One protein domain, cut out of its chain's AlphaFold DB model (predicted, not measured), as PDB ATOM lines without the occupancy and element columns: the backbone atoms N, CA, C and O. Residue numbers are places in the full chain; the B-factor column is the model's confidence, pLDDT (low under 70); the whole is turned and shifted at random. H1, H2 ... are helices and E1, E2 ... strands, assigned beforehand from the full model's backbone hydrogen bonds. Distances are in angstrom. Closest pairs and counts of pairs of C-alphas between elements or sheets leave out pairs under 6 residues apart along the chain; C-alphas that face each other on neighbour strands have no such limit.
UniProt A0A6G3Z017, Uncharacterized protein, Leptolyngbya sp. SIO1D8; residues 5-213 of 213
ATOM      1  N   CYS A   5     182.759 128.707 132.511       78.25
ATOM      2  CA  CYS A   5     181.631 127.878 132.984       78.25
ATOM      3  C   CYS A   5     180.239 128.519 132.916       78.25
ATOM      4  O   CYS A   5     179.270 127.764 132.976       78.25
ATOM      5  N   PHE A   6     180.084 129.848 132.791       81.19
ATOM      6  CA  PHE A   6     178.754 130.462 132.701       81.19
ATOM      7  C   PHE A   6     177.920 129.800 131.593       81.19
ATOM      8  O   PHE A   6     176.729 129.548 131.761       81.19
ATOM      9  N   TYR A   7     178.572 129.462 130.480       80.50
ATOM     10  CA  TYR A   7     177.947 128.824 129.324       80.50
ATOM     11  C   TYR A   7     177.582 127.346 129.543       80.50
ATOM     12  O   TYR A   7     176.865 126.770 128.729       80.50
ATOM     13  N   GLU A   8     178.044 126.737 130.636       81.50
ATOM     14  CA  GLU A   8     177.801 125.336 130.998       81.50
ATOM     15  C   GLU A   8     176.848 125.176 132.193       81.50
ATOM     16  O   GLU A   8     176.558 124.049 132.612       81.50
ATOM     17  N   LEU A   9     176.356 126.285 132.757       83.50
ATOM     18  CA  LEU A   9     175.464 126.253 133.910       83.50
ATOM     19  C   LEU A   9     174.164 125.513 133.584       83.50
ATOM     20  O   LEU A   9     173.534 125.713 132.543       83.50
ATOM     21  N   LYS A  10     173.745 124.667 134.525       79.25
ATOM     22  CA  LYS A  10     172.445 123.998 134.490       79.25
ATOM     23  C   LYS A  10     171.499 124.706 135.458       79.25
ATOM     24  O   LYS A  10     171.770 124.661 136.662       79.25
ATOM     25  N   PRO A  11     170.397 125.296 134.965       78.38
ATOM     26  CA  PRO A  11     169.403 125.933 135.816       78.38
ATOM     27  C   PRO A  11     168.881 124.990 136.893       78.38
ATOM     28  O   PRO A  11     168.758 123.778 136.682       78.38
ATOM     29  N   PHE A  12     168.536 125.555 138.047       78.50
ATOM     30  CA  PHE A  12     167.861 124.789 139.086       78.50
ATOM     31  C   PHE A  12     166.486 124.343 138.579       78.50
ATOM     32  O   PHE A  12     165.751 125.128 137.984       78.50
ATOM     33  N   ASN A  13     166.115 123.088 138.839       72.06
ATOM     34  CA  ASN A  13     164.824 122.534 138.427       72.06
ATOM     35  C   ASN A  13     163.689 122.981 139.369       72.06
ATOM     36  O   ASN A  13     163.044 122.159 140.018       72.06
ATOM     37  N   ARG A  14     163.504 124.295 139.519       71.12
ATOM     38  CA  ARG A  14     162.446 124.901 140.333       71.12
ATOM     39  C   ARG A  14     162.088 126.283 139.814       71.12
ATOM     40  O   ARG A  14     162.956 127.033 139.371       71.12
ATOM     41  N   SER A  15     160.813 126.623 139.930       69.94
ATOM     42  CA  SER A  15     160.331 127.974 139.666       69.94
ATOM     43  C   SER A  15     160.567 128.862 140.883       69.94
ATOM     44  O   SER A  15     160.444 128.411 142.025       69.94
ATOM     45  N   LEU A  16     160.880 130.131 140.637       75.75
ATOM     46  CA  LEU A  16     160.820 131.153 141.676       75.75
ATOM     47  C   LEU A  16     159.361 131.322 142.110       75.75
ATOM     48  O   LEU A  16     158.462 131.317 141.271       75.75
ATOM     49  N   LYS A  17     159.131 131.425 143.420       74.88
ATOM     50  CA  LYS A  17     157.816 131.790 143.953       74.88
ATOM     51  C   LYS A  17     157.650 133.306 143.853       74.88
ATOM     52  O   LYS A  17     158.611 134.031 144.094       74.88
ATOM     53  N   ASP A  18     156.435 133.756 143.556       70.06
ATOM     54  CA  ASP A  18     156.088 135.186 143.524       70.06
ATOM     55  C   ASP A  18     155.976 135.798 144.936       70.06
ATOM     56  O   ASP A  18     155.972 137.016 145.101       70.06
ATOM     57  N   GLU A  19     155.879 134.953 145.964       76.44
ATOM     58  CA  GLU A  19     155.770 135.360 147.364       76.44
ATOM     59  C   GLU A  19     157.118 135.830 147.928       76.44
ATOM     60  O   GLU A  19     158.174 135.252 147.645       76.44
ATOM     61  N   LEU A  20     157.075 136.855 148.785       78.12
ATOM     62  CA  LEU A  20     158.251 137.278 149.538       78.12
ATOM     63  C   LEU A  20     158.699 136.157 150.489       78.12
ATOM     64  O   LEU A  20     157.869 135.590 151.202       78.12
ATOM     65  N   PRO A  21     160.007 135.856 150.558       78.25
ATOM     66  CA  PRO A  21     160.565 134.996 151.589       78.25
ATOM     67  C   PRO A  21     160.111 135.376 152.995       78.25
ATOM     68  O   PRO A  21     160.130 136.554 153.361       78.25
ATOM     69  N   GLN A  22     159.809 134.364 153.812       79.00
ATOM     70  CA  GLN A  22     159.338 134.562 155.183       79.00
ATOM     71  C   GLN A  22     160.298 135.432 156.005       79.00
ATOM     72  O   GLN A  22     159.859 136.327 156.712       79.00
ATOM     73  N   PHE A  23     161.612 135.269 155.827       77.25
ATOM     74  CA  PHE A  23     162.594 136.072 156.556       77.25
ATOM     75  C   PHE A  23     162.515 137.580 156.255       77.25
ATOM     76  O   PHE A  23     162.844 138.397 157.117       77.25
ATOM     77  N   LEU A  24     162.092 137.968 155.045       78.62
ATOM     78  CA  LEU A  24     161.869 139.376 154.705       78.62
ATOM     79  C   LEU A  24     160.619 139.894 155.395       78.62
ATOM     80  O   LEU A  24     160.660 140.957 156.009       78.62
ATOM     81  N   VAL A  25     159.546 139.107 155.344       79.62
ATOM     82  CA  VAL A  25     158.279 139.397 156.022       79.62
ATOM     83  C   VAL A  25     158.500 139.582 157.530       79.62
ATOM     84  O   VAL A  25     158.098 140.600 158.092       79.62
ATOM     85  N   ASP A  26     159.228 138.668 158.173       79.06
ATOM     86  CA  ASP A  26     159.538 138.721 159.608       79.06
ATOM     87  C   ASP A  26     160.395 139.942 159.972       79.06
ATOM     88  O   ASP A  26     160.244 140.540 161.039       79.06
ATOM     89  N   THR A  27     161.299 140.347 159.078       75.50
ATOM     90  CA  THR A  27     162.133 141.534 159.294       75.50
ATOM     91  C   THR A  27     161.314 142.818 159.205       75.50
ATOM     92  O   THR A  27     161.498 143.693 160.050       75.50
ATOM     93  N   PHE A  28     160.363 142.927 158.273       77.50
ATOM     94  CA  PHE A  28     159.429 144.057 158.260       77.50
ATOM     95  C   PHE A  28     158.575 144.105 159.531       77.50
ATOM     96  O   PHE A  28     158.481 145.160 160.159       77.50
ATOM     97  N   TYR A  29     158.029 142.966 159.969       78.56
ATOM     98  CA  TYR A  29     157.191 142.918 161.169       78.56
ATOM     99  C   TYR A  29     157.927 143.322 162.447       78.56
ATOM    100  O   TYR A  29     157.352 144.039 163.268       78.56
ATOM    101  N   ARG A  30     159.194 142.918 162.610       77.56
ATOM    102  CA  ARG A  30     160.028 143.338 163.753       77.56
ATOM    103  C   ARG A  30     160.320 144.835 163.775       77.56
ATOM    104  O   ARG A  30     160.552 145.382 164.842       77.56
ATOM    105  N   ASN A  31     160.253 145.496 162.623       73.00
ATOM    106  CA  ASN A  31     160.420 146.943 162.500       73.00
ATOM    107  C   ASN A  31     159.075 147.684 162.477       73.00
ATOM    108  O   ASN A  31     158.987 148.800 161.980       73.00
ATOM    109  N   GLU A  32     158.021 147.045 162.993       78.12
ATOM    110  CA  GLU A  32     156.662 147.585 163.098       78.12
ATOM    111  C   GLU A  32     155.989 147.936 161.756       78.12
ATOM    112  O   GLU A  32     154.887 148.485 161.742       78.12
ATOM    113  N   ILE A  33     156.578 147.533 160.624       75.94
ATOM    114  CA  ILE A  33     155.987 147.669 159.289       75.94
ATOM    115  C   ILE A  33     155.054 146.475 159.073       75.94
ATOM    116  O   ILE A  33     155.498 145.353 158.828       75.94
ATOM    117  N   LYS A  34     153.745 146.703 159.222       72.25
ATOM    118  CA  LYS A  34     152.724 145.637 159.217       72.25
ATOM    119  C   LYS A  34     151.873 145.583 157.949       72.25
ATOM    120  O   LYS A  34     151.272 144.544 157.688       72.25
ATOM    121  N   ASP A  35     151.812 146.660 157.164       71.00
ATOM    122  CA  ASP A  35     151.109 146.662 155.876       71.00
ATOM    123  C   ASP A  35     152.066 146.228 154.754       71.00
ATOM    124  O   ASP A  35     153.075 146.880 154.494       71.00
ATOM    125  N   LEU A  36     151.725 145.145 154.045       64.88
ATOM    126  CA  LEU A  36     152.455 144.671 152.860       64.88
ATOM    127  C   LEU A  36     152.619 145.762 151.790       64.88
ATOM    128  O   LEU A  36     153.575 145.725 151.023       64.88
ATOM    129  N   LYS A  37     151.706 146.738 151.723       67.06
ATOM    130  CA  LYS A  37     151.794 147.870 150.785       67.06
ATOM    131  C   LYS A  37     152.877 148.880 151.155       67.06
ATOM    132  O   LYS A  37     153.304 149.640 150.291       67.06
ATOM    133  N   GLU A  38     153.303 148.894 152.414       65.81
ATOM    134  CA  GLU A  38     154.388 149.738 152.920       65.81
ATOM    135  C   GLU A  38     155.748 149.023 152.848       65.81
ATOM    136  O   GLU A  38     156.796 149.662 152.942       65.81
ATOM    137  N   MET A  39     155.749 147.704 152.623       72.81
ATOM    138  CA  MET A  39     156.957 146.897 152.466       72.81
ATOM    139  C   MET A  39     157.582 147.121 151.084       72.81
ATOM    140  O   MET A  39     157.190 146.509 150.089       72.81
ATOM    141  N   LEU A  40     158.591 147.990 151.010       74.94
ATOM    142  CA  LEU A  40     159.374 148.164 149.791       74.94
ATOM    143  C   LEU A  40     160.501 147.127 149.725       74.94
ATOM    144  O   LEU A  40     161.493 147.223 150.443       74.94
ATOM    145  N   VAL A  41     160.381 146.173 148.802       80.31
ATOM    146  CA  VAL A  41     161.469 145.256 148.435       80.31
ATOM    147  C   VAL A  41     161.916 145.596 147.012       80.31
ATOM    148  O   VAL A  41     161.298 145.139 146.052       80.31
ATOM    149  N   PRO A  42     162.971 146.410 146.829       82.88
ATOM    150  CA  PRO A  42     163.378 146.877 145.502       82.88
ATOM    151  C   PRO A  42     164.186 145.824 144.733       82.88
ATOM    152  O   PRO A  42     164.762 146.122 143.694       82.88
ATOM    153  N   ILE A  43     164.240 144.583 145.214       87.19
ATOM    154  CA  ILE A  43     164.949 143.482 144.568       87.19
ATOM    155  C   ILE A  43     163.933 142.501 144.017       87.19
ATOM    156  O   ILE A  43     163.018 142.078 144.719       87.19
ATOM    157  N   ARG A  44     164.143 142.084 142.773       87.25
ATOM    158  CA  ARG A  44     163.412 140.986 142.154       87.25
ATOM    159  C   ARG A  44     164.399 139.933 141.686       87.25
ATOM    160  O   ARG A  44     165.138 140.174 140.736       87.25
ATOM    161  N   VAL A  45     164.397 138.763 142.316       86.88
ATOM    162  CA  VAL A  45     165.140 137.607 141.794       86.88
ATOM    163  C   VAL A  45     164.507 137.195 140.462       86.88
ATOM    164  O   VAL A  45     163.291 137.062 140.367       86.88
ATOM    165  N   VAL A  46     165.327 137.047 139.422       87.50
ATOM    166  CA  VAL A  46     164.877 136.764 138.050       87.50
ATOM    167  C   VAL A  46     165.086 135.299 137.699       87.50
ATOM    168  O   VAL A  46     164.190 134.661 137.155       87.50
ATOM    169  N   THR A  47     166.267 134.753 137.990       86.75
ATOM    170  CA  THR A  47     166.561 133.344 137.712       86.75
ATOM    171  C   THR A  47     167.697 132.823 138.583       86.75
ATOM    172  O   THR A  47     168.626 133.560 138.916       86.75
ATOM    173  N   LEU A  48     167.629 131.537 138.926       85.88
ATOM    174  CA  LEU A  48     168.730 130.785 139.518       85.88
ATOM    175  C   LEU A  48     169.397 129.990 138.387       85.88
ATOM    176  O   LEU A  48     168.866 128.980 137.919       85.88
ATOM    177  N   LEU A  49     170.550 130.464 137.928       86.75
ATOM    178  CA  LEU A  49     171.216 129.957 136.726       86.75
ATOM    179  C   LEU A  49     171.869 128.590 136.936       86.75
ATOM    180  O   LEU A  49     171.999 127.833 135.980       86.75
ATOM    181  N   GLY A  50     172.271 128.268 138.165       85.62
ATOM    182  CA  GLY A  50     172.842 126.967 138.499       85.62
ATOM    183  C   GLY A  50     173.994 127.046 139.486       85.62
ATOM    184  O   GLY A  50     174.226 128.080 140.118       85.62
ATOM    185  N   LYS A  51     174.717 125.927 139.587       84.31
ATOM    186  CA  LYS A  51     175.965 125.825 140.344       84.31
ATOM    187  C   LYS A  51     177.147 125.482 139.443       84.31
ATOM    188  O   LYS A  51     176.968 124.809 138.429       84.31
ATOM    189  N   CYS A  52     178.347 125.869 139.862       79.81
ATOM    190  CA  CYS A  52     179.601 125.366 139.300       79.81
ATOM    191  C   CYS A  52     180.585 124.977 140.411       79.81
ATOM    192  O   CYS A  52     180.470 125.473 141.529       79.81
ATOM    193  N   SER A  53     181.530 124.091 140.104       75.75
ATOM    194  CA  SER A  53     182.709 123.790 140.924       75.75
ATOM    195  C   SER A  53     183.869 124.732 140.580       75.75
ATOM    196  O   SER A  53     183.869 125.370 139.521       75.75
ATOM    197  N   MET A  54     184.843 124.871 141.480       75.31
ATOM    198  CA  MET A  54     185.901 125.879 141.331       75.31
ATOM    199  C   MET A  54     186.927 125.543 140.248       75.31
ATOM    200  O   MET A  54     187.414 126.442 139.568       75.31
ATOM    201  N   ASP A  55     187.242 124.260 140.079       73.06
ATOM    202  CA  ASP A  55     188.179 123.732 139.080       73.06
ATOM    203  C   ASP A  55     187.819 124.158 137.649       73.06
ATOM    204  O   ASP A  55     188.689 124.376 136.809       73.06
ATOM    205  N   LYS A  56     186.525 124.352 137.385       72.19
ATOM    206  CA  LYS A  56     186.001 124.815 136.097       72.19
ATOM    207  C   LYS A  56     185.964 126.335 135.947       72.19
ATOM    208  O   LYS A  56     185.485 126.816 134.921       72.19
ATOM    209  N   TYR A  57     186.382 127.093 136.965       72.88
ATOM    210  CA  TYR A  57     186.041 128.513 137.084       72.88
ATOM    211  C   TYR A  57     187.069 129.389 137.812       72.88
ATOM    212  O   TYR A  57     186.731 130.352 138.509       72.88
ATOM    213  N   ILE A  58     188.346 129.057 137.623       72.44
ATOM    214  CA  ILE A  58     189.501 129.782 138.174       72.44
ATOM    215  C   ILE A  58     189.658 131.209 137.612       72.44
ATOM    216  O   ILE A  58     190.330 132.041 138.211       72.44
ATOM    217  N   ASP A  59     189.028 131.507 136.471       75.06
ATOM    218  CA  ASP A  59     189.041 132.807 135.784       75.06
ATOM    219  C   ASP A  59     188.087 133.842 136.411       75.06
ATOM    220  O   ASP A  59     188.051 135.003 135.993       75.06
ATOM    221  N   CYS A  60     187.309 133.449 137.423       74.31
ATOM    222  CA  CYS A  60     186.384 134.343 138.102       74.31
ATOM    223  C   CYS A  60     187.108 135.298 139.076       74.31
ATOM    224  O   CYS A  60     187.945 134.852 139.862       74.31
ATOM    225  N   PRO A  61     186.748 136.598 139.104       79.75
ATOM    226  CA  PRO A  61     187.363 137.581 139.994       79.75
ATOM    227  C   PRO A  61     187.284 137.236 141.486       79.75
ATOM    228  O   PRO A  61     186.422 136.466 141.923       79.75
ATOM    229  N   ASN A  62     188.154 137.896 142.258       80.50
ATOM    230  CA  ASN A  62     188.203 137.872 143.725       80.50
ATOM    231  C   ASN A  62     188.331 136.462 144.307       80.50
ATOM    232  O   ASN A  62     187.748 136.136 145.331       80.50
ATOM    233  N   PHE A  63     189.080 135.603 143.623       78.94
ATOM    234  CA  PHE A  63     189.499 134.323 144.164       78.94
ATOM    235  C   PHE A  63     190.540 134.545 145.278       78.94
ATOM    236  O   PHE A  63     191.543 135.211 145.003       78.94
ATOM    237  N   PRO A  64     190.354 134.008 146.501       76.50
ATOM    238  CA  PRO A  64     191.346 134.144 147.563       76.50
ATOM    239  C   PRO A  64     192.654 133.448 147.176       76.50
ATOM    240  O   PRO A  64     192.689 132.244 146.927       76.50
ATOM    241  N   GLU A  65     193.748 134.209 147.107       74.81
ATOM    242  CA  GLU A  65     195.035 133.723 146.585       74.81
ATOM    243  C   GLU A  65     195.588 132.532 147.382       74.81
ATOM    244  O   GLU A  65     196.234 131.648 146.818       74.81
ATOM    245  N   TRP A  66     195.279 132.462 148.678       75.06
ATOM    246  CA  TRP A  66     195.723 131.387 149.557       75.06
ATOM    247  C   TRP A  66     195.245 130.005 149.073       75.06
ATOM    248  O   TRP A  66     195.998 129.038 149.166       75.06
ATOM    249  N   HIS A  67     194.051 129.904 148.473       76.12
ATOM    250  CA  HIS A  67     193.563 128.656 147.881       76.12
ATOM    251  C   HIS A  67     194.400 128.243 146.660       76.12
ATOM    252  O   HIS A  67     194.640 127.054 146.463       76.12
ATOM    253  N   LEU A  68     194.905 129.195 145.860       73.00
ATOM    254  CA  LEU A  68     195.824 128.884 144.754       73.00
ATOM    255  C   LEU A  68     197.156 128.376 145.305       73.00
ATOM    256  O   LEU A  68     197.687 127.376 144.824       73.00
ATOM    257  N   GLN A  69     197.671 129.036 146.340       71.31
ATOM    258  CA  GLN A  69     198.937 128.678 146.978       71.31
ATOM    259  C   GLN A  69     198.869 127.282 147.626       71.31
ATOM    260  O   GLN A  69     199.778 126.476 147.434       71.31
ATOM    261  N   ASN A  70     197.766 126.964 148.314       68.69
ATOM    262  CA  ASN A  70     197.554 125.672 148.974       68.69
ATOM    263  C   ASN A  70     197.135 124.549 148.018       68.69
ATOM    264  O   ASN A  70     197.410 123.387 148.306       68.69
ATOM    265  N   SER A  71     196.562 124.874 146.853       63.38
ATOM    266  CA  SER A  71     196.289 123.885 145.798       63.38
ATOM    267  C   SER A  71     197.553 123.301 145.152       63.38
ATOM    268  O   SER A  71     197.447 122.450 144.278       63.38
ATOM    269  N   GLY A  72     198.752 123.753 145.553       56.34
ATOM    270  CA  GLY A  72     200.013 123.259 145.003       56.34
ATOM    271  C   GLY A  72     200.261 123.703 143.560       56.34
ATOM    272  O   GLY A  72     201.032 123.049 142.865       56.34
ATOM    273  N   ALA A  73     199.656 124.825 143.128       50.38
ATOM    274  CA  ALA A  73     199.568 125.333 141.748       50.38
ATOM    275  C   ALA A  73     200.900 125.593 140.996       50.38
ATOM    276  O   ALA A  73     200.911 126.172 139.907       50.38
ATOM    277  N   SER A  74     202.036 125.118 141.502       45.50
ATOM    278  CA  SER A  74     203.165 124.720 140.664       45.50
ATOM    279  C   SER A  74     202.807 123.485 139.808       45.50
ATOM    280  O   SER A  74     203.218 122.372 140.101       45.50
ATOM    281  N   MET A  75     202.073 123.718 138.714       47.50
ATOM    282  CA  MET A  75     201.848 122.826 137.560       47.50
ATOM    283  C   MET A  75     201.271 121.410 137.806       47.50
ATOM    284  O   MET A  75     201.991 120.414 137.809       47.50
ATOM    285  N   GLY A  76     199.942 121.305 137.692       50.97
ATOM    286  CA  GLY A  76     199.302 120.326 136.802       50.97
ATOM    287  C   GLY A  76     199.105 118.908 137.337       50.97
ATOM    288  O   GLY A  76     199.037 117.975 136.532       50.97
ATOM    289  N   SER A  77     199.003 118.719 138.653       53.69
ATOM    290  CA  SER A  77     198.721 117.404 139.231       53.69
ATOM    291  C   SER A  77     197.207 117.127 139.302       53.69
ATOM    292  O   SER A  77     196.390 118.034 139.437       53.69
ATOM    293  N   LEU A  78     196.804 115.851 139.220       51.91
ATOM    294  CA  LEU A  78     195.404 115.421 139.406       51.91
ATOM    295  C   LEU A  78     194.847 115.762 140.803       51.91
ATOM    296  O   LEU A  78     193.631 115.853 140.959       51.91
ATOM    297  N   ILE A  79     195.723 115.945 141.796       53.34
ATOM    298  CA  ILE A  79     195.369 116.289 143.181       53.34
ATOM    299  C   ILE A  79     194.912 117.757 143.259       53.34
ATOM    300  O   ILE A  79     193.962 118.065 143.976       53.34
ATOM    301  N   ASP A  80     195.497 118.638 142.441       63.91
ATOM    302  CA  ASP A  80     195.184 120.074 142.401       63.91
ATOM    303  C   ASP A  80     193.730 120.301 141.942       63.91
ATOM    304  O   ASP A  80     192.990 121.099 142.520       63.91
ATOM    305  N   TYR A  81     193.285 119.543 140.932       66.69
ATOM    306  CA  TYR A  81     191.912 119.612 140.421       66.69
ATOM    307  C   TYR A  81     190.879 119.071 141.415       66.69
ATOM    308  O   TYR A  81     189.754 119.563 141.434       66.69
ATOM    309  N   GLN A  82     191.244 118.084 142.241       70.69
ATOM    310  CA  GLN A  82     190.349 117.546 143.270       70.69
ATOM    311  C   GLN A  82     190.140 118.548 144.404       70.69
ATOM    312  O   GLN A  82     188.993 118.830 144.737       70.69
ATOM    313  N   TYR A  83     191.214 119.160 144.916       75.38
ATOM    314  CA  TYR A  83     191.105 120.207 145.936       75.38
ATOM    315  C   TYR A  83     190.225 121.366 145.452       75.38
ATOM    316  O   TYR A  83     189.239 121.711 146.099       75.38
ATOM    317  N   LEU A  84     190.509 121.917 144.266       75.81
ATOM    318  CA  LEU A  84     189.706 123.010 143.708       75.81
ATOM    319  C   LEU A  84     188.238 122.594 143.493       75.81
ATOM    320  O   LEU A  84     187.324 123.369 143.769       75.81
ATOM    321  N   ALA A  85     187.968 121.372 143.034       74.25
ATOM    322  CA  ALA A  85     186.593 120.900 142.863       74.25
ATOM    323  C   ALA A  85     185.809 120.795 144.189       74.25
ATOM    324  O   ALA A  85     184.577 120.867 144.165       74.25
ATOM    325  N   GLU A  86     186.499 120.636 145.322       72.31
ATOM    326  CA  GLU A  86     185.907 120.373 146.638       72.31
ATOM    327  C   GLU A  86     185.769 121.621 147.522       72.31
ATOM    328  O   GLU A  86     184.788 121.709 148.258       72.31
ATOM    329  N   ILE A  87     186.647 122.625 147.394       72.62
ATOM    330  CA  ILE A  87     186.643 123.808 148.284       72.62
ATOM    331  C   ILE A  87     185.455 124.753 148.131       72.62
ATOM    332  O   ILE A  87     185.301 125.684 148.917       72.62
ATOM    333  N   GLY A  88     184.593 124.556 147.137       71.38
ATOM    334  CA  GLY A  88     183.353 125.312 147.098       71.38
ATOM    335  C   GLY A  88     182.481 125.066 145.884       71.38
ATOM    336  O   GLY A  88     182.936 124.749 144.783       71.38
ATOM    337  N   ARG A  89     181.185 125.266 146.102       76.12
ATOM    338  CA  ARG A  89     180.143 125.305 145.083       76.12
ATOM    339  C   ARG A  89     179.698 126.743 144.903       76.12
ATOM    340  O   ARG A  89     179.315 127.410 145.849       76.12
ATOM    341  N   TYR A  90     179.701 127.212 143.669       79.44
ATOM    342  CA  TYR A  90     179.349 128.592 143.354       79.44
ATOM    343  C   TYR A  90     177.914 128.677 142.894       79.44
ATOM    344  O   TYR A  90     177.528 127.926 142.004       79.44
ATOM    345  N   TYR A  91     177.155 129.614 143.439       84.94
ATOM    346  CA  TYR A  91     175.804 129.939 143.021       84.94
ATOM    347  C   TYR A  91     175.807 131.049 141.997       84.94
ATOM    348  O   TYR A  91     176.347 132.123 142.239       84.94
ATOM    349  N   TRP A  92     175.128 130.808 140.884       88.56
ATOM    350  CA  TRP A  92     174.846 131.824 139.885       88.56
ATOM    351  C   TRP A  92     173.379 132.206 139.936       88.56
ATOM    352  O   TRP A  92     172.503 131.347 139.793       88.56
ATOM    353  N   PHE A  93     173.103 133.498 140.064       90.69
ATOM    354  CA  PHE A  93     171.742 133.996 139.936       90.69
ATOM    355  C   PHE A  93     171.690 135.397 139.338       90.69
ATOM    356  O   PHE A  93     172.680 136.126 139.259       90.69
ATOM    357  N   GLU A  94     170.499 135.752 138.878       92.62
ATOM    358  CA  GLU A  94     170.198 137.059 138.323       92.62
ATOM    359  C   GLU A  94     169.103 137.720 139.135       92.62
ATOM    360  O   GLU A  94     168.138 137.074 139.554       92.62
ATOM    361  N   PHE A  95     169.233 139.025 139.310       93.00
ATOM    362  CA  PHE A  95     168.228 139.843 139.956       93.00
ATOM    363  C   PHE A  95     168.144 141.205 139.280       93.00
ATOM    364  O   PHE A  95     169.089 141.679 138.650       93.00
ATOM    365  N   ASP A  96     166.990 141.831 139.424       92.25
ATOM    366  CA  ASP A  96     166.778 143.217 139.060       92.25
ATOM    367  C   ASP A  96     166.704 144.053 140.324       92.25
ATOM    368  O   ASP A  96     165.972 143.719 141.258       92.25
ATOM    369  N   LEU A  97     167.438 145.162 140.330       89.81
ATOM    370  CA  LEU A  97     167.210 146.237 141.278       89.81
ATOM    371  C   LEU A  97     166.228 147.222 140.646       89.81
ATOM    372  O   LEU A  97     166.557 147.942 139.699       89.81
ATOM    373  N   MET A  98     165.010 147.233 141.167       84.88
ATOM    374  CA  MET A  98     163.984 148.204 140.825       84.88
ATOM    375  C   MET A  98     164.408 149.539 141.427       84.88
ATOM    376  O   MET A  98     164.517 149.646 142.641       84.88
ATOM    377  N   GLY A  99     164.714 150.529 140.592       69.94
ATOM    378  CA  GLY A  99     164.956 151.893 141.056       69.94
ATOM    379  C   GLY A  99     163.651 152.659 141.282       69.94
ATOM    380  O   GLY A  99     162.575 152.232 140.865       69.94
ATOM    381  N   SER A 100     163.764 153.870 141.830       65.81
ATOM    382  CA  SER A 100     162.655 154.839 141.862       65.81
ATOM    383  C   SER A 100     162.212 155.286 140.458       65.81
ATOM    384  O   SER A 100     161.095 155.762 140.261       65.81
ATOM    385  N   THR A 101     163.081 155.122 139.460       61.97
ATOM    386  CA  THR A 101     162.756 155.249 138.036       61.97
ATOM    387  C   THR A 101     162.331 153.895 137.469       61.97
ATOM    388  O   THR A 101     162.938 152.887 137.803       61.97
ATOM    389  N   GLN A 102     161.371 153.874 136.537       59.31
ATOM    390  CA  GLN A 102     160.781 152.644 135.970       59.31
ATOM    391  C   GLN A 102     161.761 151.673 135.274       59.31
ATOM    392  O   GLN A 102     161.346 150.581 134.892       59.31
ATOM    393  N   ASN A 103     163.036 152.032 135.102       80.19
ATOM    394  CA  ASN A 103     164.029 151.162 134.482       80.19
ATOM    395  C   ASN A 103     164.762 150.338 135.553       80.19
ATOM    396  O   ASN A 103     165.530 150.919 136.326       80.19
ATOM    397  N   PRO A 104     164.561 149.010 135.605       87.81
ATOM    398  CA  PRO A 104     165.328 148.145 136.492       87.81
ATOM    399  C   PRO A 104     166.803 148.118 136.083       87.81
ATOM    400  O   PRO A 104     167.124 148.160 134.893       87.81
ATOM    401  N   MET A 105     167.697 148.004 137.064       91.38
ATOM    402  CA  MET A 105     169.106 147.692 136.823       91.38
ATOM    403  C   MET A 105     169.298 146.175 136.877       91.38
ATOM    404  O   MET A 105     169.113 145.583 137.945       91.38
ATOM    405  N   PRO A 106     169.646 145.536 135.748       94.50
ATOM    406  CA  PRO A 106     169.745 144.092 135.680       94.50
ATOM    407  C   PRO A 106     171.140 143.630 136.093       94.50
ATOM    408  O   PRO A 106     172.135 143.920 135.428       94.50
ATOM    409  N   PHE A 107     171.199 142.832 137.154       94.75
ATOM    410  CA  PHE A 107     172.439 142.308 137.706       94.75
ATOM    411  C   PHE A 107     172.503 140.785 137.638       94.75
ATOM    412  O   PHE A 107     171.495 140.075 137.681       94.75
ATOM    413  N   ARG A 108     173.725 140.282 137.503       93.69
ATOM    414  CA  ARG A 108     174.066 138.871 137.644       93.69
ATOM    415  C   ARG A 108     175.188 138.773 138.641       93.69
ATOM    416  O   ARG A 108     176.134 139.547 138.586       93.69
ATOM    417  N   ILE A 109     175.101 137.796 139.513       92.25
ATOM    418  CA  ILE A 109     176.066 137.626 140.577       92.25
ATOM    419  C   ILE A 109     176.429 136.160 140.684       92.25
ATOM    420  O   ILE A 109     175.612 135.264 140.448       92.25
ATOM    421  N   VAL A 110     177.693 135.957 141.016       88.94
ATOM    422  CA  VAL A 110     178.181 134.686 141.509       88.94
ATOM    423  C   VAL A 110     178.700 134.898 142.904       88.94
ATOM    424  O   VAL A 110     179.263 135.948 143.195       88.94
ATOM    425  N   PHE A 111     178.482 133.908 143.744       85.75
ATOM    426  CA  PHE A 111     179.005 133.850 145.095       85.75
ATOM    427  C   PHE A 111     179.127 132.378 145.496       85.75
ATOM    428  O   PHE A 111     178.655 131.504 144.765       85.75
ATOM    429  N   ASP A 112     179.803 132.074 146.591       80.62
ATOM    430  CA  ASP A 112     180.183 130.708 146.945       80.62
ATOM    431  C   ASP A 112     179.472 130.137 148.182       80.62
ATOM    432  O   ASP A 112     178.925 130.848 149.019       80.62
ATOM    433  N   GLU A 113     179.440 128.806 148.213       72.94
ATOM    434  CA  GLU A 113     179.125 127.901 149.320       72.94
ATOM    435  C   GLU A 113     180.274 126.909 149.390       72.94
ATOM    436  O   GLU A 113     180.315 125.927 148.644       72.94
ATOM    437  N   GLY A 114     181.261 127.225 150.215       61.66
ATOM    438  CA  GLY A 114     182.553 126.552 150.233       61.66
ATOM    439  C   GLY A 114     183.322 126.806 151.522       61.66
ATOM    440  O   GLY A 114     182.798 127.459 152.409       61.66
ATOM    441  N   ASP A 115     184.509 126.217 151.631       58.56
ATOM    442  CA  ASP A 115     184.972 125.442 152.790       58.56
ATOM    443  C   ASP A 115     184.906 126.080 154.195       58.56
ATOM    444  O   ASP A 115     185.289 127.223 154.446       58.56
ATOM    445  N   ALA A 116     184.435 125.250 155.129       39.78
ATOM    446  CA  ALA A 116     183.938 125.566 156.466       39.78
ATOM    447  C   ALA A 116     185.014 125.544 157.570       39.78
ATOM    448  O   ALA A 116     184.705 125.717 158.750       39.78
ATOM    449  N   ASP A 117     186.274 125.319 157.215       47.31
ATOM    450  CA  ASP A 117     187.416 125.178 158.123       47.31
ATOM    451  C   ASP A 117     188.429 126.334 158.030       47.31
ATOM    452  O   ASP A 117     189.206 126.545 158.963       47.31
ATOM    453  N   CYS A 118     188.370 127.141 156.969       54.59
ATOM    454  CA  CYS A 118     189.299 128.255 156.742       54.59
ATOM    455  C   CYS A 118     188.752 129.618 157.189       54.59
ATOM    456  O   CYS A 118     189.477 130.611 157.194       54.59
ATOM    457  N   LYS A 119     187.496 129.640 157.652       52.47
ATOM    458  CA  LYS A 119     186.773 130.845 158.062       52.47
ATOM    459  C   LYS A 119     186.824 131.947 157.003       52.47
ATOM    460  O   LYS A 119     187.054 133.112 157.320       52.47
ATOM    461  N   ASP A 120     186.635 131.608 155.743       64.62
ATOM    462  CA  ASP A 120     186.514 132.632 154.718       64.62
ATOM    463  C   ASP A 120     185.069 133.124 154.619       64.62
ATOM    464  O   ASP A 120     184.117 132.379 154.848       64.62
ATOM    465  N   GLY A 121     184.902 134.420 154.353       64.00
ATOM    466  CA  GLY A 121     183.611 134.971 153.954       64.00
ATOM    467  C   GLY A 121     183.200 134.459 152.576       64.00
ATOM    468  O   GLY A 121     183.857 133.614 151.999       64.00
ATOM    469  N   ILE A 122     182.149 135.023 152.002       82.75
ATOM    470  CA  ILE A 122     181.838 134.882 150.581       82.75
ATOM    471  C   ILE A 122     182.807 135.750 149.771       82.75
ATOM    472  O   ILE A 122     183.195 136.847 150.172       82.75
ATOM    473  N   TRP A 123     183.152 135.310 148.572       80.25
ATOM    474  CA  TRP A 123     183.890 136.102 147.596       80.25
ATOM    475  C   TRP A 123     183.207 136.041 146.224       80.25
ATOM    476  O   TRP A 123     182.085 135.553 146.119       80.25
ATOM    477  N   ARG A 124     183.863 136.566 145.171       87.12
ATOM    478  CA  ARG A 124     183.415 136.704 143.759       87.12
ATOM    479  C   ARG A 124     182.946 138.114 143.381       87.12
ATOM    480  O   ARG A 124     183.610 139.087 143.715       87.12
ATOM    481  N   ALA A 125     181.915 138.259 142.548       91.88
ATOM    482  CA  ALA A 125     181.574 139.534 141.930       91.88
ATOM    483  C   ALA A 125     180.121 139.592 141.449       91.88
ATOM    484  O   ALA A 125     179.452 138.579 141.238       91.88
ATOM    485  N   CYS A 126     179.666 140.822 141.241       94.00
ATOM    486  CA  CYS A 126     178.403 141.174 140.619       94.00
ATOM    487  C   CYS A 126     178.680 141.929 139.314       94.00
ATOM    488  O   CYS A 126     179.553 142.799 139.265       94.00
ATOM    489  N   TRP A 127     177.923 141.625 138.265       93.81
ATOM    490  CA  TRP A 127     178.016 142.221 136.936       93.81
ATOM    491  C   TRP A 127     176.700 142.864 136.520       93.81
ATOM    492  O   TRP A 127     175.618 142.370 136.835       93.81
ATOM    493  N   ASP A 128     176.804 143.905 135.703       93.31
ATOM    494  CA  ASP A 128     175.696 144.393 134.886       93.31
ATOM    495  C   ASP A 128     175.430 143.390 133.748       93.31
ATOM    496  O   ASP A 128     176.331 143.052 132.973       93.31
ATOM    497  N   ARG A 129     174.191 142.896 133.638       92.50
ATOM    498  CA  ARG A 129     173.816 141.880 132.635       92.50
ATOM    499  C   ARG A 129     173.861 142.396 131.202       92.50
ATOM    500  O   ARG A 129     174.128 141.612 130.295       92.50
ATOM    501  N   ASN A 130     173.601 143.682 130.992       90.19
ATOM    502  CA  ASN A 130     173.554 144.282 129.662       90.19
ATOM    503  C   ASN A 130     174.956 144.502 129.093       90.19
ATOM    504  O   ASN A 130     175.153 144.401 127.885       90.19
ATOM    505  N   THR A 131     175.921 144.826 129.953       89.44
ATOM    506  CA  THR A 131     177.279 145.197 129.523       89.44
ATOM    507  C   THR A 131     178.320 144.113 129.796       89.44
ATOM    508  O   THR A 131     179.355 144.075 129.133       89.44
ATOM    509  N   GLY A 132     178.067 143.219 130.756       88.50
ATOM    510  CA  GLY A 132     179.053 142.251 131.237       88.50
ATOM    511  C   GLY A 132     180.233 142.898 131.970       88.50
ATOM    512  O   GLY A 132     181.287 142.265 132.100       88.50
ATOM    513  N   GLU A 133     180.085 144.152 132.409       91.62
ATOM    514  CA  GLU A 133     181.045 144.861 133.258       91.62
ATOM    515  C   GLU A 133     180.824 144.485 134.729       91.62
ATOM    516  O   GLU A 133     179.685 144.380 135.188       91.62
ATOM    517  N   ILE A 134     181.916 144.302 135.477       92.94
ATOM    518  CA  ILE A 134     181.857 144.104 136.930       92.94
ATOM    519  C   ILE A 134     181.388 145.412 137.568       92.94
ATOM    520  O   ILE A 134     181.961 146.474 137.318       92.94
ATOM    521  N   VAL A 135     180.354 145.327 138.398       94.75
ATOM    522  CA  VAL A 135     179.794 146.464 139.135       94.75
ATOM    523  C   VAL A 135     180.147 146.443 140.610       94.75
ATOM    524  O   VAL A 135     180.325 147.517 141.183       94.75
ATOM    525  N   ALA A 136     180.302 145.257 141.196       95.94
ATOM    526  CA  ALA A 136     180.722 145.096 142.578       95.94
ATOM    527  C   ALA A 136     181.630 143.880 142.750       95.94
ATOM    528  O   ALA A 136     181.466 142.869 142.063       95.94
ATOM    529  N   ASN A 137     182.550 143.983 143.700       94.12
ATOM    530  CA  ASN A 137     183.358 142.882 144.190       94.12
ATOM    531  C   ASN A 137     182.751 142.337 145.485       94.12
ATOM    532  O   ASN A 137     182.274 143.104 146.318       94.12
ATOM    533  N   LEU A 138     182.808 141.019 145.642       91.19
ATOM    534  CA  LEU A 138     182.589 140.315 146.899       91.19
ATOM    535  C   LEU A 138     183.955 139.776 147.328       91.19
ATOM    536  O   LEU A 138     184.601 139.061 146.554       91.19
ATOM    537  N   LYS A 139     184.424 140.139 148.518       88.75
ATOM    538  CA  LYS A 139     185.744 139.739 149.016       88.75
ATOM    539  C   LYS A 139     185.606 139.059 150.371       88.75
ATOM    540  O   LYS A 139     185.013 139.646 151.269       88.75
ATOM    541  N   SER A 140     186.228 137.892 150.539       84.81
ATOM    542  CA  SER A 140     186.503 137.379 151.883       84.81
ATOM    543  C   SER A 140     187.531 138.297 152.537       84.81
ATOM    544  O   SER A 140     188.593 138.547 151.961       84.81
ATOM    545  N   VAL A 141     187.207 138.808 153.722       82.81
ATOM    546  CA  VAL A 141     188.130 139.588 154.561       82.81
ATOM    547  C   VAL A 141     188.520 138.829 155.839       82.81
ATOM    548  O   VAL A 141     189.128 139.409 156.737       82.81
ATOM    549  N   GLY A 142     188.242 137.519 155.875       72.94
ATOM    550  CA  GLY A 142     188.588 136.590 156.954       72.94
ATOM    551  C   GLY A 142     187.488 136.402 158.003       72.94
ATOM    552  O   GLY A 142     186.513 137.143 158.032       72.94
ATOM    553  N   ASP A 143     187.643 135.383 158.851       75.25
ATOM    554  CA  ASP A 143     186.748 135.020 159.964       75.25
ATOM    555  C   ASP A 143     185.238 134.958 159.617       75.25
ATOM    556  O   ASP A 143     184.392 135.409 160.384       75.25
ATOM    557  N   CYS A 144     184.889 134.362 158.474       77.94
ATOM    558  CA  CYS A 144     183.530 134.283 157.932       77.94
ATOM    559  C   CYS A 144     182.934 135.663 157.613       77.94
ATOM    560  O   CYS A 144     181.722 135.842 157.698       77.94
ATOM    561  N   VAL A 145     183.760 136.640 157.228       81.38
ATOM    562  CA  VAL A 145     183.320 137.998 156.890       81.38
ATOM    563  C   VAL A 145     183.518 138.285 155.406       81.38
ATOM    564  O   VAL A 145     184.591 138.087 154.832       81.38
ATOM    565  N   THR A 146     182.458 138.795 154.787       86.31
ATOM    566  CA  THR A 146     182.416 139.232 153.389       86.31
ATOM    567  C   THR A 146     182.369 140.745 153.322       86.31
ATOM    568  O   THR A 146     181.515 141.346 153.960       86.31
ATOM    569  N   GLU A 147     183.182 141.370 152.485       89.44
ATOM    570  CA  GLU A 147     183.016 142.772 152.107       89.44
ATOM    571  C   GLU A 147     182.405 142.879 150.703       89.44
ATOM    572  O   GLU A 147     182.900 142.280 149.742       89.44
ATOM    573  N   ILE A 148     181.335 143.669 150.579       92.69
ATOM    574  CA  ILE A 148     180.736 144.063 149.300       92.69
ATOM    575  C   ILE A 148     181.199 145.478 148.960       92.69
ATOM    576  O   ILE A 148     180.908 146.425 149.691       92.69
ATOM    577  N   GLU A 149     181.868 145.623 147.819       95.44
ATOM    578  CA  GLU A 149     182.415 146.895 147.342       95.44
ATOM    579  C   GLU A 149     181.896 147.208 145.937       95.44
ATOM    580  O   GLU A 149     182.134 146.448 144.995       95.44
ATOM    581  N   MET A 150     181.251 148.360 145.753       95.31
ATOM    582  CA  MET A 150     180.937 148.853 144.406       95.31
ATOM    583  C   MET A 150     182.196 149.362 143.694       95.31
ATOM    584  O   MET A 150     182.816 150.332 144.124       95.31
ATOM    585  N   VAL A 151     182.524 148.782 142.538       94.75
ATOM    586  CA  VAL A 151     183.717 149.154 141.749       94.75
ATOM    587  C   VAL A 151     183.409 149.909 140.461       94.75
ATOM    588  O   VAL A 151     184.282 150.576 139.905       94.75
ATOM    589  N   SER A 152     182.163 149.860 139.982       93.00
ATOM    590  CA  SER A 152     181.743 150.630 138.810       93.00
ATOM    591  C   SER A 152     181.000 151.900 139.205       93.00
ATOM    592  O   SER A 152     179.991 151.865 139.908       93.00
ATOM    593  N   LYS A 153     181.447 153.043 138.670       89.75
ATOM    594  CA  LYS A 153     180.784 154.343 138.875       89.75
ATOM    595  C   LYS A 153     179.437 154.449 138.163       89.75
ATOM    596  O   LYS A 153     178.576 155.187 138.629       89.75
ATOM    597  N   LYS A 154     179.248 153.737 137.045       88.31
ATOM    598  CA  LYS A 154     178.026 153.815 136.226       88.31
ATOM    599  C   LYS A 154     176.754 153.491 137.031       88.31
ATOM    600  O   LYS A 154     175.883 154.356 137.075       88.31
ATOM    601  N   PRO A 155     176.627 152.326 137.698       84.38
ATOM    602  CA  PRO A 155     175.444 152.014 138.501       84.38
ATOM    603  C   PRO A 155     175.307 152.936 139.714       84.38
ATOM    604  O   PRO A 155     174.192 153.331 140.025       84.38
ATOM    605  N   ILE A 156     176.410 153.356 140.349       86.44
ATOM    606  CA  ILE A 156     176.371 154.314 141.471       86.44
ATOM    607  C   ILE A 156     175.738 155.644 141.033       86.44
ATOM    608  O   ILE A 156     174.921 156.205 141.752       86.44
ATOM    609  N   GLN A 157     176.102 156.146 139.851       86.25
ATOM    610  CA  GLN A 157     175.579 157.404 139.310       86.25
ATOM    611  C   GLN A 157     174.164 157.270 138.738       86.25
ATOM    612  O   GLN A 157     173.392 158.226 138.779       86.25
ATOM    613  N   ALA A 158     173.835 156.110 138.166       83.88
ATOM    614  CA  ALA A 158     172.514 155.837 137.612       83.88
ATOM    615  C   ALA A 158     171.473 155.574 138.709       83.88
ATOM    616  O   ALA A 158     170.295 155.899 138.537       83.88
ATOM    617  N   TYR A 159     171.899 154.995 139.829       83.00
ATOM    618  CA  TYR A 159     171.022 154.666 140.933       83.00
ATOM    619  C   TYR A 159     170.559 155.918 141.671       83.00
ATOM    620  O   TYR A 159     171.349 156.753 142.109       83.00
ATOM    621  N   LYS A 160     169.243 156.011 141.853       81.31
ATOM    622  CA  LYS A 160     168.625 156.988 142.739       81.31
ATOM    623  C   LYS A 160     168.166 156.271 144.004       81.31
ATOM    624  O   LYS A 160     167.287 155.414 143.878       81.31
ATOM    625  N   PRO A 161     168.715 156.640 145.178       74.88
ATOM    626  CA  PRO A 161     168.271 156.139 146.470       74.88
ATOM    627  C   PRO A 161     166.758 156.162 146.606       74.88
ATOM    628  O   PRO A 161     166.101 157.121 146.186       74.88
ATOM    629  N   HIS A 162     166.207 155.112 147.204       70.31
ATOM    630  CA  HIS A 162     164.774 155.070 147.477       70.31
ATOM    631  C   HIS A 162     164.398 155.993 148.639       70.31
ATOM    632  O   HIS A 162     163.224 156.329 148.770       70.31
ATOM    633  N   ASN A 163     165.370 156.409 149.470       65.75
ATOM    634  CA  ASN A 163     165.133 157.093 150.750       65.75
ATOM    635  C   ASN A 163     164.076 156.368 151.603       65.75
ATOM    636  O   ASN A 163     163.349 156.984 152.379       65.75
ATOM    637  N   ALA A 164     163.971 155.059 151.404       63.66
ATOM    638  CA  ALA A 164     163.100 154.175 152.142       63.66
ATOM    639  C   ALA A 164     163.927 153.479 153.216       63.66
ATOM    640  O   ALA A 164     165.156 153.408 153.131       63.66
ATOM    641  N   TRP A 165     163.242 152.940 154.217       61.22
ATOM    642  CA  TRP A 165     163.895 152.057 155.161       61.22
ATOM    643  C   TRP A 165     164.385 150.815 154.405       61.22
ATOM    644  O   TRP A 165     163.594 150.058 153.841       61.22
ATOM    645  N   ILE A 166     165.704 150.657 154.317       61.72
ATOM    646  CA  ILE A 166     166.322 149.496 153.683       61.72
ATOM    647  C   ILE A 166     166.392 148.417 154.740       61.72
ATOM    648  O   ILE A 166     166.889 148.666 155.836       61.72
ATOM    649  N   LEU A 167     165.962 147.216 154.369       61.66
ATOM    650  CA  LEU A 167     166.244 146.000 155.116       61.66
ATOM    651  C   LEU A 167     167.761 145.767 155.148       61.66
ATOM    652  O   LEU A 167     168.314 145.015 154.347       61.66
ATOM    653  N   VAL A 168     168.449 146.457 156.048       56.56
ATOM    654  CA  VAL A 168     169.818 146.145 156.427       56.56
ATOM    655  C   VAL A 168     169.682 145.218 157.614       56.56
ATOM    656  O   VAL A 168     169.224 145.626 158.677       56.56
ATOM    657  N   PHE A 169     170.017 143.949 157.411       54.88
ATOM    658  CA  PHE A 169     170.132 143.013 158.518       54.88
ATOM    659  C   PHE A 169     171.249 143.546 159.410       54.88
ATOM    660  O   PHE A 169     172.408 143.525 159.001       54.88
ATOM    661  N   ALA A 170     170.881 144.119 160.558       40.50
ATOM    662  CA  ALA A 170     171.846 144.525 161.560       40.50
ATOM    663  C   ALA A 170     172.682 143.294 161.917       40.50
ATOM    664  O   ALA A 170     172.135 142.234 162.244       40.50
ATOM    665  N   GLU A 171     174.000 143.428 161.792       44.59
ATOM    666  CA  GLU A 171     174.942 142.526 162.436       44.59
ATOM    667  C   GLU A 171     174.604 142.561 163.927       44.59
ATOM    668  O   GLU A 171     174.723 143.606 164.553       44.59
ATOM    669  N   LYS A 172     174.031 141.455 164.418       43.91
ATOM    670  CA  LYS A 172     173.727 141.125 165.818       43.91
ATOM    671  C   LYS A 172     173.811 142.295 166.806       43.91
ATOM    672  O   LYS A 172     174.902 142.610 167.273       43.91
ATOM    673  N   GLU A 173     172.665 142.795 167.264       37.47
ATOM    674  CA  GLU A 173     172.640 143.438 168.586       37.47
ATOM    675  C   GLU A 173     171.690 142.799 169.596       37.47
ATOM    676  O   GLU A 173     171.997 142.888 170.777       37.47
ATOM    677  N   GLU A 174     170.652 142.042 169.217       35.62
ATOM    678  CA  GLU A 174     169.841 141.344 170.227       35.62
ATOM    679  C   GLU A 174     169.422 139.931 169.796       35.62
ATOM    680  O   GLU A 174     168.961 139.695 168.673       35.62
ATOM    681  N   GLU A 175     169.642 138.989 170.720       39.69
ATOM    682  CA  GLU A 175     169.078 137.642 170.756       39.69
ATOM    683  C   GLU A 175     167.555 137.732 170.630       39.69
ATOM    684  O   GLU A 175     166.870 137.899 171.627       39.69
ATOM    685  N   ASP A 176     167.014 137.654 169.417       35.12
ATOM    686  CA  ASP A 176     165.766 136.931 169.175       35.12
ATOM    687  C   ASP A 176     165.465 136.812 167.671       35.12
ATOM    688  O   ASP A 176     164.950 137.707 166.992       35.12
ATOM    689  N   SER A 177     165.703 135.603 167.163       38.81
ATOM    690  CA  SER A 177     164.958 134.988 166.056       38.81
ATOM    691  C   SER A 177     165.056 135.625 164.658       38.81
ATOM    692  O   SER A 177     164.063 135.791 163.955       38.81
ATOM    693  N   LEU A 178     166.262 135.898 164.148       45.78
ATOM    694  CA  LEU A 178     166.477 135.489 162.749       45.78
ATOM    695  C   LEU A 178     166.644 133.964 162.774       45.78
ATOM    696  O   LEU A 178     167.359 133.495 163.657       45.78
ATOM    697  N   PRO A 179     165.997 133.180 161.888       48.12
ATOM    698  CA  PRO A 179     166.307 131.757 161.802       48.12
ATOM    699  C   PRO A 179     167.819 131.636 161.625       48.12
ATOM    700  O   PRO A 179     168.372 132.339 160.773       48.12
ATOM    701  N   ASP A 180     168.453 130.839 162.490       43.72
ATOM    702  CA  ASP A 180     169.903 130.701 162.583       43.72
ATOM    703  C   ASP A 180     170.528 130.713 161.182       43.72
ATOM    704  O   ASP A 180     170.332 129.807 160.375       43.72
ATOM    705  N   ASN A 181     171.234 131.810 160.897       50.34
ATOM    706  CA  ASN A 181     172.084 132.031 159.736       50.34
ATOM    707  C   ASN A 181     171.426 131.810 158.359       50.34
ATOM    708  O   ASN A 181     171.705 130.842 157.653       50.34
ATOM    709  N   LEU A 182     170.680 132.820 157.882       62.91
ATOM    710  CA  LEU A 182     170.344 132.962 156.451       62.91
ATOM    711  C   LEU A 182     171.568 132.897 155.529       62.91
ATOM    712  O   LEU A 182     171.394 132.666 154.343       62.91
ATOM    713  N   LEU A 183     172.765 133.145 156.060       69.56
ATOM    714  CA  LEU A 183     174.061 132.864 155.458       69.56
ATOM    715  C   LEU A 183     175.046 132.509 156.577       69.56
ATOM    716  O   LEU A 183     174.945 133.104 157.651       69.56
ATOM    717  N   PRO A 184     176.017 131.615 156.341       70.75
ATOM    718  CA  PRO A 184     177.037 131.256 157.327       70.75
ATOM    719  C   PRO A 184     178.140 132.325 157.494       70.75
ATOM    720  O   PRO A 184     179.191 132.017 158.048       70.75
ATOM    721  N   VAL A 185     177.922 133.554 157.005       75.62
ATOM    722  CA  VAL A 185     178.917 134.638 156.967       75.62
ATOM    723  C   VAL A 185     178.306 136.000 157.318       75.62
ATOM    724  O   VAL A 185     177.137 136.276 157.010       75.62
ATOM    725  N   ASP A 186     179.128 136.867 157.903       80.44
ATOM    726  CA  ASP A 186     178.845 138.283 158.123       80.44
ATOM    727  C   ASP A 186     179.104 139.093 156.838       80.44
ATOM    728  O   ASP A 186     179.878 138.688 155.962       80.44
ATOM    729  N   MET A 187     178.409 140.228 156.685       84.00
ATOM    730  CA  MET A 187     178.498 141.079 155.493       84.00
ATOM    731  C   MET A 187     178.749 142.536 155.855       84.00
ATOM    732  O   MET A 187     177.848 143.239 156.311       84.00
ATOM    733  N   LEU A 188     179.927 143.006 155.470       88.19
ATOM    734  CA  LEU A 188     180.328 144.399 155.485       88.19
ATOM    735  C   LEU A 188     180.041 145.067 154.136       88.19
ATOM    736  O   LEU A 188     180.102 144.451 153.068       88.19
ATOM    737  N   TYR A 189     179.772 146.368 154.189       90.38
ATOM    738  CA  TYR A 189     179.521 147.206 153.017       90.38
ATOM    739  C   TYR A 189     180.587 148.302 152.959       90.38
ATOM    740  O   TYR A 189     180.585 149.200 153.805       90.38
ATOM    741  N   ALA A 190     181.490 148.229 151.977       91.31
ATOM    742  CA  ALA A 190     182.735 149.004 151.949       91.31
ATOM    743  C   ALA A 190     182.515 150.524 152.045       91.31
ATOM    744  O   ALA A 190     183.240 151.226 152.752       91.31
ATOM    745  N   ALA A 191     181.496 151.045 151.357       90.62
ATOM    746  CA  ALA A 191     181.124 152.459 151.383       90.62
ATOM    747  C   ALA A 191     179.743 152.701 152.020       90.62
ATOM    748  O   ALA A 191     179.221 153.819 151.976       90.62
ATOM    749  N   ASN A 192     179.151 151.665 152.625       86.62
ATOM    750  CA  ASN A 192     177.822 151.669 153.231       86.62
ATOM    751  C   ASN A 192     176.699 152.142 152.276       86.62
ATOM    752  O   ASN A 192     175.672 152.681 152.716       86.62
ATOM    753  N   LEU A 193     176.887 151.948 150.965       88.25
ATOM    754  CA  LEU A 193     175.962 152.389 149.918       88.25
ATOM    755  C   LEU A 193     174.700 151.519 149.894       88.25
ATOM    756  O   LEU A 193     174.747 150.316 150.151       88.25
ATOM    757  N   GLU A 194     173.560 152.094 149.493       86.69
ATOM    758  CA  GLU A 194     172.323 151.313 149.326       86.69
ATOM    759  C   GLU A 194     172.495 150.165 148.316       86.69
ATOM    760  O   GLU A 194     171.982 149.074 148.530       86.69
ATOM    761  N   LEU A 195     173.256 150.388 147.236       89.31
ATOM    762  CA  LEU A 195     173.546 149.358 146.233       89.31
ATOM    763  C   LEU A 195     174.259 148.138 146.828       89.31
ATOM    764  O   LEU A 195     173.893 147.013 146.503       89.31
ATOM    765  N   GLU A 196     175.234 148.352 147.714       91.00
ATOM    766  CA  GLU A 196     175.978 147.270 148.378       91.00
ATOM    767  C   GLU A 196     175.033 146.438 149.251       91.00
ATOM    768  O   GLU A 196     175.018 145.208 149.172       91.00
ATOM    769  N   LYS A 197     174.156 147.120 149.997       87.69
ATOM    770  CA  LYS A 197     173.116 146.497 150.828       87.69
ATOM    771  C   LYS A 197     172.131 145.677 150.006       87.69
ATOM    772  O   LYS A 197     171.791 144.566 150.403       87.69
ATOM    773  N   TYR A 198     171.698 146.175 148.846       88.75
ATOM    774  CA  TYR A 198     170.813 145.402 147.976       88.75
ATOM    775  C   TYR A 198     171.505 144.181 147.380       88.75
ATOM    776  O   TYR A 198     170.896 143.120 147.311       88.75
ATOM    777  N   ILE A 199     172.779 144.279 147.007       91.25
ATOM    778  CA  ILE A 199     173.541 143.101 146.577       91.25
ATOM    779  C   ILE A 199     173.575 142.060 147.706       91.25
ATOM    780  O   ILE A 199     173.250 140.897 147.465       91.25
ATOM    781  N   GLY A 200     173.864 142.470 148.944       88.75
ATOM    782  CA  GLY A 200     173.845 141.575 150.106       88.75
ATOM    783  C   GLY A 200     172.477 140.930 150.359       88.75
ATOM    784  O   GLY A 200     172.372 139.719 150.567       88.75
ATOM    785  N   LEU A 201     171.400 141.712 150.267       86.50
ATOM    786  CA  LEU A 201     170.030 141.208 150.374       86.50
ATOM    787  C   LEU A 201     169.702 140.198 149.257       86.50
ATOM    788  O   LEU A 201     169.080 139.170 149.528       86.50
ATOM    789  N   ALA A 202     170.140 140.449 148.021       89.00
ATOM    790  CA  ALA A 202     169.949 139.528 146.906       89.00
ATOM    791  C   ALA A 202     170.649 138.180 147.159       89.00
ATOM    792  O   ALA A 202     170.055 137.131 146.906       89.00
ATOM    793  N   ILE A 203     171.875 138.193 147.701       88.00
ATOM    794  CA  ILE A 203     172.622 136.977 148.073       88.00
ATOM    795  C   ILE A 203     171.850 136.180 149.132       88.00
ATOM    796  O   ILE A 203     171.605 134.989 148.940       88.00
ATOM    797  N   ARG A 204     171.399 136.835 150.213       84.50
ATOM    798  CA  ARG A 204     170.597 136.198 151.280       84.50
ATOM    799  C   ARG A 204     169.321 135.568 150.733       84.50
ATOM    800  O   ARG A 204     168.972 134.449 151.101       84.50
ATOM    801  N   TRP A 205     168.642 136.262 149.820       84.94
ATOM    802  CA  TRP A 205     167.453 135.735 149.159       84.94
ATOM    803  C   TRP A 205     167.793 134.494 148.324       84.94
ATOM    804  O   TRP A 205     167.143 133.459 148.477       84.94
ATOM    805  N   CYS A 206     168.835 134.548 147.491       82.88
ATOM    806  CA  CYS A 206     169.275 133.391 146.710       82.88
ATOM    807  C   CYS A 206     169.610 132.186 147.601       82.88
ATOM    808  O   CYS A 206     169.200 131.066 147.294       82.88
ATOM    809  N   TRP A 207     170.311 132.405 148.714       80.19
ATOM    810  CA  TRP A 207     170.660 131.342 149.653       80.19
ATOM    811  C   TRP A 207     169.434 130.719 150.317       80.19
ATOM    812  O   TRP A 207     169.293 129.499 150.335       80.19
ATOM    813  N   PHE A 208     168.494 131.541 150.788       78.38
ATOM    814  CA  PHE A 208     167.227 131.064 151.346       78.38
ATOM    815  C   PHE A 208     166.433 130.217 150.339       78.38
ATOM    816  O   PHE A 208     165.865 129.177 150.688       78.38
ATOM    817  N   LEU A 209     166.418 130.628 149.068       75.94
ATOM    818  CA  LEU A 209     165.791 129.853 147.999       75.94
ATOM    819  C   LEU A 209     166.486 128.504 147.776       75.94
ATOM    820  O   LEU A 209     165.812 127.571 147.345       75.94
ATOM    821  N   ASP A 210     167.787 128.367 148.067       71.06
ATOM    822  CA  ASP A 210     168.465 127.065 148.028       71.06
ATOM    823  C   ASP A 210     168.272 126.209 149.276       71.06
ATOM    824  O   ASP A 210     168.119 124.996 149.129       71.06
ATOM    825  N   LEU A 211     168.266 126.813 150.467       58.81
ATOM    826  CA  LEU A 211     168.131 126.106 151.744       58.81
ATOM    827  C   LEU A 211     166.714 125.621 152.050       58.81
ATOM    828  O   LEU A 211     166.565 124.696 152.839       58.81
ATOM    829  N   SER A 212     165.681 126.193 151.430       51.38
ATOM    830  CA  SER A 212     164.273 125.789 151.605       51.38
ATOM    831  C   SER A 212     163.916 124.430 150.957       51.38
ATOM    832  O   SER A 212     162.799 124.245 150.472       51.38
ATOM    833  N   LYS A 213     164.876 123.496 150.936       51.59
ATOM    834  CA  LYS A 213     164.740 122.097 150.500       51.59
ATOM    835  C   LYS A 213     163.832 121.293 151.421       51.59
ATOM    836  O   LYS A 213     163.954 121.445 152.654       51.59
TER     837      LYS A 213
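Overview. This is residues 5 to 213 of the 213 residues of an uncharacterized protein of Leptolyngbya sp. SIO1D8 (UniProt A0A6G3Z017). A twisted sheet of seven strands curls round one long helix, H6, which lies in its hollow. H3 and H4 lie at one end of the whole, and H2 and residues 31 to 42 lie towards the other. The printed part has 209 residues with six named helices and seven named strands, in the order H1 H2 E1 H3 H4 E2 E3 E4 E5 E6 H5 E7 H6; the class is mixed, helices and strands. The sheet, in the order E1 E2 E3 E4 E5 E6 E7, is mixed: E6 and E7 are parallel, the other neighbours antiparallel. The whole is compact, with a radius of gyration of the C-alphas of 17.5 A, and spans 58 by 41 by 36 A.

Arrangement. H1, residues 5 to 8, only grazes the sheet; its Cys 5 and Cys 52 of E1, residues 43 to 53, have C-alphas 7.1 A apart. H2, residues 22 to 30, is near H6, residues 194 to 211, with 7 pairs of C-alphas within 10 A. E1 bends by 67 degrees at residue 46. H3, residues 65 to 70, is not on the sheet but is near H4, residues 78 to 86, which only grazes the sheet with residues 84 to 86. E2 (88 to 97), E3 (105 to 114), E4 (124 to 128), E5 (134 to 142) and E6 (145 to 150) form a meander, each strand the antiparallel neighbour of the one before. Within hydrogen-bond range are N 46 and O 94 of E1 and E2, 2.8 A; N 91 and O 111 of E2 and E3, 2.8 A; N 108 and O 127 of E3 and E4, 2.9 A; N 126 and O 136 of E4 and E5, 2.8 A; and N 139 and O 147 of E5 and E6, 2.9 A. E6, H5 (153 to 158) and E7 (186 to 189) make a strand-helix-strand unit, two parallel neighbour strands with a helix between, with a right-handed crossover; N 188 and O 146 are 2.7 A apart. H5 and H6 on one face of the sheet make two layers; they are close but not clearly touching, Ile 156 and Leu 195 closest with C-alphas 7.4 A apart, and about perpendicular at 90 degrees. The closest C-alphas of H6 and E1 are those of Ala 202 and Ile 43, 6.8 A; of H6 and E6, those of Glu 196 and Ile 148, 5.8 A. Every O i to N i+4 pair is within hydrogen-bond range in H2, H3, H5 and H6, and 4 of 5 in H4; H1 is too short for one.

Along the chain. H1 begins at C-alpha 5, (181.631, 127.878, 132.984). E1 measures 26.8 A, E2 27.1 A, E3 28.4 A and E5 22.4 A. H6, 25.7 A, runs from C-alpha 194 at (172.323, 151.313, 149.326) to C-alpha 211 at (168.131, 126.106, 151.744).

Size, cuts and confidence. The two C-alphas farthest apart, Asp 35 and Met 75, are 59.0 A apart. The printed part has no cut. The links H1 to H2, H2 to E1, E1 to H3 and H5 to E7 are long, the last with 27 residues. Mean pLDDT of the printed part is 75.8; 52 residues are under 70, among them 70 to 81, 114 to 121 and 163 to 183.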